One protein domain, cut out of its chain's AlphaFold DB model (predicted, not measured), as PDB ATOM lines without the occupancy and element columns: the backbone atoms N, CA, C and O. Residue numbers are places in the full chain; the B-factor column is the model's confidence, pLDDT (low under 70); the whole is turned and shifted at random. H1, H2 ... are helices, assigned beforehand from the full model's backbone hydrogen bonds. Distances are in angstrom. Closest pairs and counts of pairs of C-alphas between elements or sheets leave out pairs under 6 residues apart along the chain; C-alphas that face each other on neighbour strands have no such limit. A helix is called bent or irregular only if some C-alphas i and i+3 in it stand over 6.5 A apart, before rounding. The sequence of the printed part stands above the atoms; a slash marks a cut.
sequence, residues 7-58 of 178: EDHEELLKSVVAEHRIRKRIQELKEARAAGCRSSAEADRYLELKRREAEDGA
ATOM      1  N   GLU A   7     292.547 231.993 137.178       95.81
ATOM      2  CA  GLU A   7     291.470 231.436 136.359       95.81
ATOM      3  C   GLU A   7     291.820 231.475 134.867       95.81
ATOM      4  O   GLU A   7     291.800 230.429 134.220       95.81
ATOM      5  N   ASP A   8     292.270 232.628 134.359       94.38
ATOM      6  CA  ASP A   8     292.693 232.773 132.955       94.38
ATOM      7  C   ASP A   8     293.831 231.800 132.607       94.38
ATOM      8  O   ASP A   8     293.886 231.225 131.519       94.38
ATOM      9  N   HIS A   9     294.769 231.597 133.538       96.06
ATOM     10  CA  HIS A   9     295.876 230.670 133.336       96.06
ATOM     11  C   HIS A   9     295.402 229.212 133.278       96.06
ATOM     12  O   HIS A   9     295.854 228.448 132.424       96.06
ATOM     13  N   GLU A  10     294.484 228.816 134.159       95.81
ATOM     14  CA  GLU A  10     293.903 227.473 134.144       95.81
ATOM     15  C   GLU A  10     293.078 227.217 132.879       95.81
ATOM     16  O   GLU A  10     293.157 226.125 132.310       95.81
ATOM     17  N   GLU A  11     292.310 228.205 132.417       96.69
ATOM     18  CA  GLU A  11     291.564 228.117 131.161       96.69
ATOM     19  C   GLU A  11     292.506 227.954 129.963       96.69
ATOM     20  O   GLU A  11     292.318 227.049 129.145       96.69
ATOM     21  N   LEU A  12     293.575 228.753 129.911       96.25
ATOM     22  CA  LEU A  12     294.603 228.631 128.884       96.25
ATOM     23  C   LEU A  12     295.207 227.221 128.864       96.25
ATOM     24  O   LEU A  12     295.288 226.603 127.803       96.25
ATOM     25  N   LEU A  13     295.597 226.680 130.022       97.69
ATOM     26  CA  LEU A  13     296.164 225.331 130.103       97.69
ATOM     27  C   LEU A  13     295.170 224.260 129.633       97.69
ATOM     28  O   LEU A  13     295.551 223.359 128.881       97.69
ATOM     29  N   LYS A  14     293.895 224.360 130.027       97.56
ATOM     30  CA  LYS A  14     292.838 223.441 129.568       97.56
ATOM     31  C   LYS A  14     292.683 223.495 128.049       97.56
ATOM     32  O   LYS A  14     292.640 222.440 127.413       97.56
ATOM     33  N   SER A  15     292.648 224.700 127.481       97.56
ATOM     34  CA  SER A  15     292.538 224.924 126.037       97.56
ATOM     35  C   SER A  15     293.723 224.321 125.280       97.56
ATOM     36  O   SER A  15     293.529 223.500 124.384       97.56
ATOM     37  N   VAL A  16     294.955 224.606 125.716       98.25
ATOM     38  CA  VAL A  16     296.184 224.085 125.091       98.25
ATOM     39  C   VAL A  16     296.228 222.554 125.122       98.25
ATOM     40  O   VAL A  16     296.576 221.913 124.127       98.25
ATOM     41  N   VAL A  17     295.842 221.935 126.241       98.12
ATOM     42  CA  VAL A  17     295.790 220.469 126.351       98.12
ATOM     43  C   VAL A  17     294.717 219.883 125.430       98.12
ATOM     44  O   VAL A  17     294.964 218.865 124.776       98.12
ATOM     45  N   ALA A  18     293.538 220.501 125.359       98.06
ATOM     46  CA  ALA A  18     292.467 220.063 124.470       98.06
ATOM     47  C   ALA A  18     292.884 220.168 122.995       98.06
ATOM     48  O   ALA A  18     292.749 219.198 122.248       98.06
ATOM     49  N   GLU A  19     293.474 221.295 122.599       98.25
ATOM     50  CA  GLU A  19     294.015 221.527 121.260       98.25
ATOM     51  C   GLU A  19     295.058 220.469 120.891       98.25
ATOM     52  O   GLU A  19     294.977 219.853 119.824       98.25
ATOM     53  N   HIS A  20     296.008 220.201 121.791       98.31
ATOM     54  CA  HIS A  20     297.027 219.179 121.578       98.31
ATOM     55  C   HIS A  20     296.407 217.789 121.368       98.31
ATOM     56  O   HIS A  20     296.772 217.083 120.425       98.31
ATOM     57  N   ARG A  21     295.434 217.403 122.204       97.88
ATOM     58  CA  ARG A  21     294.725 216.116 122.086       97.88
ATOM     59  C   ARG A  21     293.981 215.998 120.757       97.88
ATOM     60  O   ARG A  21     294.080 214.962 120.101       97.88
ATOM     61  N   ILE A  22     293.283 217.054 120.339       98.19
ATOM     62  CA  ILE A  22     292.548 217.086 119.070       98.19
ATOM     63  C   ILE A  22     293.516 216.966 117.892       98.19
ATOM     64  O   ILE A  22     293.322 216.113 117.028       98.19
ATOM     65  N   ARG A  23     294.597 217.758 117.868       98.12
ATOM     66  CA  ARG A  23     295.610 217.684 116.803       98.12
ATOM     67  C   ARG A  23     296.243 216.301 116.708       98.12
ATOM     68  O   ARG A  23     296.365 215.770 115.605       98.12
ATOM     69  N   LYS A  24     296.595 215.697 117.847       97.25
ATOM     70  CA  LYS A  24     297.140 214.336 117.895       97.25
ATOM     71  C   LYS A  24     296.147 213.320 117.324       97.25
ATOM     72  O   LYS A  24     296.523 212.532 116.462       97.25
ATOM     73  N   ARG A  25     294.871 213.392 117.719       96.31
ATOM     74  CA  ARG A  25     293.827 212.494 117.206       96.31
ATOM     75  C   ARG A  25     293.602 212.661 115.702       96.31
ATOM     76  O   ARG A  25     293.436 211.668 115.002       96.31
ATOM     77  N   ILE A  26     293.627 213.890 115.187       97.56
ATOM     78  CA  ILE A  26     293.530 214.146 113.742       97.56
ATOM     79  C   ILE A  26     294.706 213.500 113.002       97.56
ATOM     80  O   ILE A  26     294.496 212.874 111.964       97.56
ATOM     81  N   GLN A  27     295.926 213.626 113.529       97.31
ATOM     82  CA  GLN A  27     297.112 213.018 112.928       97.31
ATOM     83  C   GLN A  27     297.014 211.486 112.895       97.31
ATOM     84  O   GLN A  27     297.237 210.883 111.848       97.31
ATOM     85  N   GLU A  28     296.623 210.870 114.009       96.06
ATOM     86  CA  GLU A  28     296.404 209.423 114.122       96.06
ATOM     87  C   GLU A  28     295.346 208.916 113.130       96.06
ATOM     88  O   GLU A  28     295.546 207.908 112.456       96.06
ATOM     89  N   LEU A  29     294.227 209.633 112.984       96.44
ATOM     90  CA  LEU A  29     293.167 209.264 112.041       96.44
ATOM     91  C   LEU A  29     293.599 209.415 110.578       96.44
ATOM     92  O   LEU A  29     293.223 208.597 109.737       96.44
ATOM     93  N   LYS A  30     294.391 210.446 110.260       96.88
ATOM     94  CA  LYS A  30     294.981 210.611 108.924       96.88
ATOM     95  C   LYS A  30     295.930 209.467 108.590       96.88
ATOM     96  O   LYS A  30     295.892 208.960 107.473       96.88
ATOM     97  N   GLU A  31     296.742 209.045 109.552       96.56
ATOM     98  CA  GLU A  31     297.633 207.900 109.390       96.56
ATOM     99  C   GLU A  31     296.859 206.592 109.215       96.56
ATOM    100  O   GLU A  31     297.140 205.850 108.280       96.56
ATOM    101  N   ALA A  32     295.835 206.339 110.037       96.12
ATOM    102  CA  ALA A  32     294.982 205.161 109.885       96.12
ATOM    103  C   ALA A  32     294.325 205.114 108.492       96.12
ATOM    104  O   ALA A  32     294.293 204.069 107.846       96.12
ATOM    105  N   ARG A  33     293.863 206.262 107.977       96.44
ATOM    106  CA  ARG A  33     293.346 206.360 106.604       96.44
ATOM    107  C   ARG A  33     294.427 206.045 105.564       96.44
ATOM    108  O   ARG A  33     294.149 205.322 104.613       96.44
ATOM    109  N   ALA A  34     295.647 206.555 105.745       96.38
ATOM    110  CA  ALA A  34     296.778 206.258 104.863       96.38
ATOM    111  C   ALA A  34     297.187 204.772 104.907       96.38
ATOM    112  O   ALA A  34     297.617 204.229 103.894       96.38
ATOM    113  N   ALA A  35     296.987 204.103 106.045       94.75
ATOM    114  CA  ALA A  35     297.166 202.661 106.213       94.75
ATOM    115  C   ALA A  35     296.020 201.821 105.609       94.75
ATOM    116  O   ALA A  35     296.070 200.595 105.648       94.75
ATOM    117  N   GLY A  36     295.000 202.464 105.031       95.75
ATOM    118  CA  GLY A  36     293.899 201.802 104.335       95.75
ATOM    119  C   GLY A  36     292.639 201.592 105.173       95.75
ATOM    120  O   GLY A  36     291.691 201.001 104.655       95.75
ATOM    121  N   CYS A  37     292.579 202.097 106.411       95.38
ATOM    122  CA  CYS A  37     291.385 201.962 107.240       95.38
ATOM    123  C   CYS A  37     290.201 202.738 106.648       95.38
ATOM    124  O   CYS A  37     290.306 203.934 106.363       95.38
ATOM    125  N   ARG A  38     289.047 202.072 106.510       93.19
ATOM    126  CA  ARG A  38     287.825 202.644 105.905       93.19
ATOM    127  C   ARG A  38     286.701 202.902 106.905       93.19
ATOM    128  O   ARG A  38     285.694 203.504 106.546       93.19
ATOM    129  N   SER A  39     286.858 202.462 108.152       95.50
ATOM    130  CA  SER A  39     285.876 202.669 109.223       95.50
ATOM    131  C   SER A  39     286.533 203.138 110.520       95.50
ATOM    132  O   SER A  39     287.718 202.893 110.754       95.50
ATOM    133  N   SER A  40     285.755 203.785 111.393       90.81
ATOM    134  CA  SER A  40     286.218 204.219 112.719       90.81
ATOM    135  C   SER A  40     286.703 203.046 113.571       90.81
ATOM    136  O   SER A  40     287.795 203.103 114.125       90.81
ATOM    137  N   ALA A  41     285.945 201.947 113.598       95.44
ATOM    138  CA  ALA A  41     286.309 200.747 114.349       95.44
ATOM    139  C   ALA A  41     287.626 200.120 113.859       95.44
ATOM    140  O   ALA A  41     288.372 199.544 114.643       95.44
ATOM    141  N   GLU A  42     287.911 200.200 112.559       93.94
ATOM    142  CA  GLU A  42     289.174 199.729 111.988       93.94
ATOM    143  C   GLU A  42     290.344 200.649 112.343       93.94
ATOM    144  O   GLU A  42     291.394 200.154 112.747       93.94
ATOM    145  N   ALA A  43     290.137 201.967 112.282       96.00
ATOM    146  CA  ALA A  43     291.129 202.943 112.716       96.00
ATOM    147  C   ALA A  43     291.483 202.777 114.204       96.00
ATOM    148  O   ALA A  43     292.656 202.821 114.562       96.00
ATOM    149  N   ASP A  44     290.496 202.522 115.068       94.88
ATOM    150  CA  ASP A  44     290.737 202.295 116.496       94.88
ATOM    151  C   ASP A  44     291.552 201.017 116.743       94.88
ATOM    152  O   ASP A  44     292.508 201.046 117.518       94.88
ATOM    153  N   ARG A  45     291.257 199.919 116.029       95.62
ATOM    154  CA  ARG A  45     292.068 198.687 116.096       95.62
ATOM    155  C   ARG A  45     293.502 198.910 115.616       95.62
ATOM    156  O   ARG A  45     294.430 198.420 116.253       95.62
ATOM    157  N   TYR A  46     293.683 199.639 114.514       95.56
ATOM    158  CA  TYR A  46     295.003 199.977 113.976       95.56
ATOM    159  C   TYR A  46     295.834 200.782 114.984       95.56
ATOM    160  O   TYR A  46     296.990 200.458 115.244       95.56
ATOM    161  N   LEU A  47     295.230 201.801 115.599       94.25
ATOM    162  CA  LEU A  47     295.907 202.650 116.578       94.25
ATOM    163  C   LEU A  47     296.222 201.912 117.882       94.25
ATOM    164  O   LEU A  47     297.269 202.160 118.476       94.25
ATOM    165  N   GLU A  48     295.353 200.997 118.316       93.69
ATOM    166  CA  GLU A  48     295.610 200.139 119.475       93.69
ATOM    167  C   GLU A  48     296.793 199.197 119.224       93.69
ATOM    168  O   GLU A  48     297.702 199.107 120.049       93.69
ATOM    169  N   LEU A  49     296.824 198.548 118.053       93.00
ATOM    170  CA  LEU A  49     297.932 197.681 117.656       93.00
ATOM    171  C   LEU A  49     299.249 198.461 117.605       93.00
ATOM    172  O   LEU A  49     300.231 198.052 118.217       93.00
ATOM    173  N   LYS A  50     299.242 199.631 116.959       91.94
ATOM    174  CA  LYS A  50     300.408 200.515 116.871       91.94
ATOM    175  C   LYS A  50     300.909 200.968 118.250       91.94
ATOM    176  O   LYS A  50     302.114 201.121 118.446       91.94
ATOM    177  N   ARG A  51     300.008 201.196 119.215       90.94
ATOM    178  CA  ARG A  51     300.386 201.547 120.594       90.94
ATOM    179  C   ARG A  51     301.089 200.383 121.285       90.94
ATOM    180  O   ARG A  51     302.170 200.586 121.830       90.94
ATOM    181  N   ARG A  52     300.523 199.176 121.189       90.44
ATOM    182  CA  ARG A  52     301.131 197.960 121.738       90.44
ATOM    183  C   ARG A  52     302.515 197.699 121.140       90.44
ATOM    184  O   ARG A  52     303.451 197.428 121.876       90.44
ATOM    185  N   GLU A  53     302.674 197.848 119.827       89.25
ATOM    186  CA  GLU A  53     303.974 197.667 119.164       89.25
ATOM    187  C   GLU A  53     305.028 198.686 119.629       89.25
ATOM    188  O   GLU A  53     306.205 198.345 119.765       89.25
ATOM    189  N   ALA A  54     304.624 199.930 119.903       87.69
ATOM    190  CA  ALA A  54     305.522 200.945 120.451       87.69
ATOM    191  C   ALA A  54     305.961 200.622 121.893       87.69
ATOM    192  O   ALA A  54     307.117 200.863 122.247       87.69
ATOM    193  N   GLU A  55     305.061 200.060 122.703       83.62
ATOM    194  CA  GLU A  55     305.326 199.623 124.081       83.62
ATOM    195  C   GLU A  55     306.227 198.373 124.107       83.62
ATOM    196  O   GLU A  55     307.276 198.369 124.757       83.62
ATOM    197  N   ASP A  56     305.910 197.350 123.310       79.75
ATOM    198  CA  ASP A  56     306.698 196.114 123.199       79.75
ATOM    199  C   ASP A  56     308.087 196.365 122.577       79.75
ATOM    200  O   ASP A  56     309.097 195.763 122.968       79.75
ATOM    201  N   GLY A  57     308.176 197.300 121.625       69.31
ATOM    202  CA  GLY A  57     309.430 197.739 121.015       69.31
ATOM    203  C   GLY A  57     310.361 198.487 121.977       69.31
ATOM    204  O   GLY A  57     311.580 198.468 121.777       69.31
ATOM    205  N   ALA A  58     309.823 199.105 123.033       64.75
ATOM    206  CA  ALA A  58     310.620 199.716 124.094       64.75
ATOM    207  C   ALA A  58     311.257 198.645 124.997       64.75
ATOM    208  O   ALA A  58     312.452 198.716 125.285       64.75
TER     209      ALA A  58
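What this domain is: This is residues 7 to 58 of the 178 residues of the protein "SWIRM domain-containing protein" of Handroanthus impetiginosus (UniProt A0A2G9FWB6). Two helices make an open L: the long first helix, H1, meets the first half of the shorter H2 with its last turns, residues 28 to 33, and a tight link of five residues turns the corner. The two arms of the L, residues 7 to 27 of H1 and residues 51 to 58 of H2, stick out free. The printed part has 52 residues, with two named helices in the order H1, H2 and no named strand; its class is all helix. It is only just loose, close to extended, with a radius of gyration of the C-alphas of 14.6 A, and its C-alphas span 42 by 28 by 15 A, only just flat.

Where its parts are: H1 runs from Glu 7, with its C-alpha at (291.470, 231.436, 136.359), to Ala 34, with its C-alpha at (296.778, 206.258, 104.863), 40.7 A from first to last C-alpha. Residues 35 to 39 link it to H2, residues 40 to 58, which is 27.3 A long and ends with C-alpha 58 at (310.620, 199.716, 124.094). Neither helix is bent.

How they stand to each other: H1 touches H2 with residues 28 to 33 alone, and H2 touches H1 with residues 43 to 47 alone. Their closest C-alphas are those of Ala 32 and Ala 43, 5.3 A apart. Their lines stand about perpendicular, at 81 degrees, and their centres are 19.0 A apart. In H1 and H2 every O i to N i+4 pair is within hydrogen-bond range.

The domain as a whole: The two C-alphas farthest apart are those of Glu 7 and Gly 36, at 43.7 A. The printed part has no cut, and the link from H1 to H2 is tight. The mean pLDDT of the printed part is 93.9; the model's confidence is under 70 at residues 57 to 58, which belong to H2.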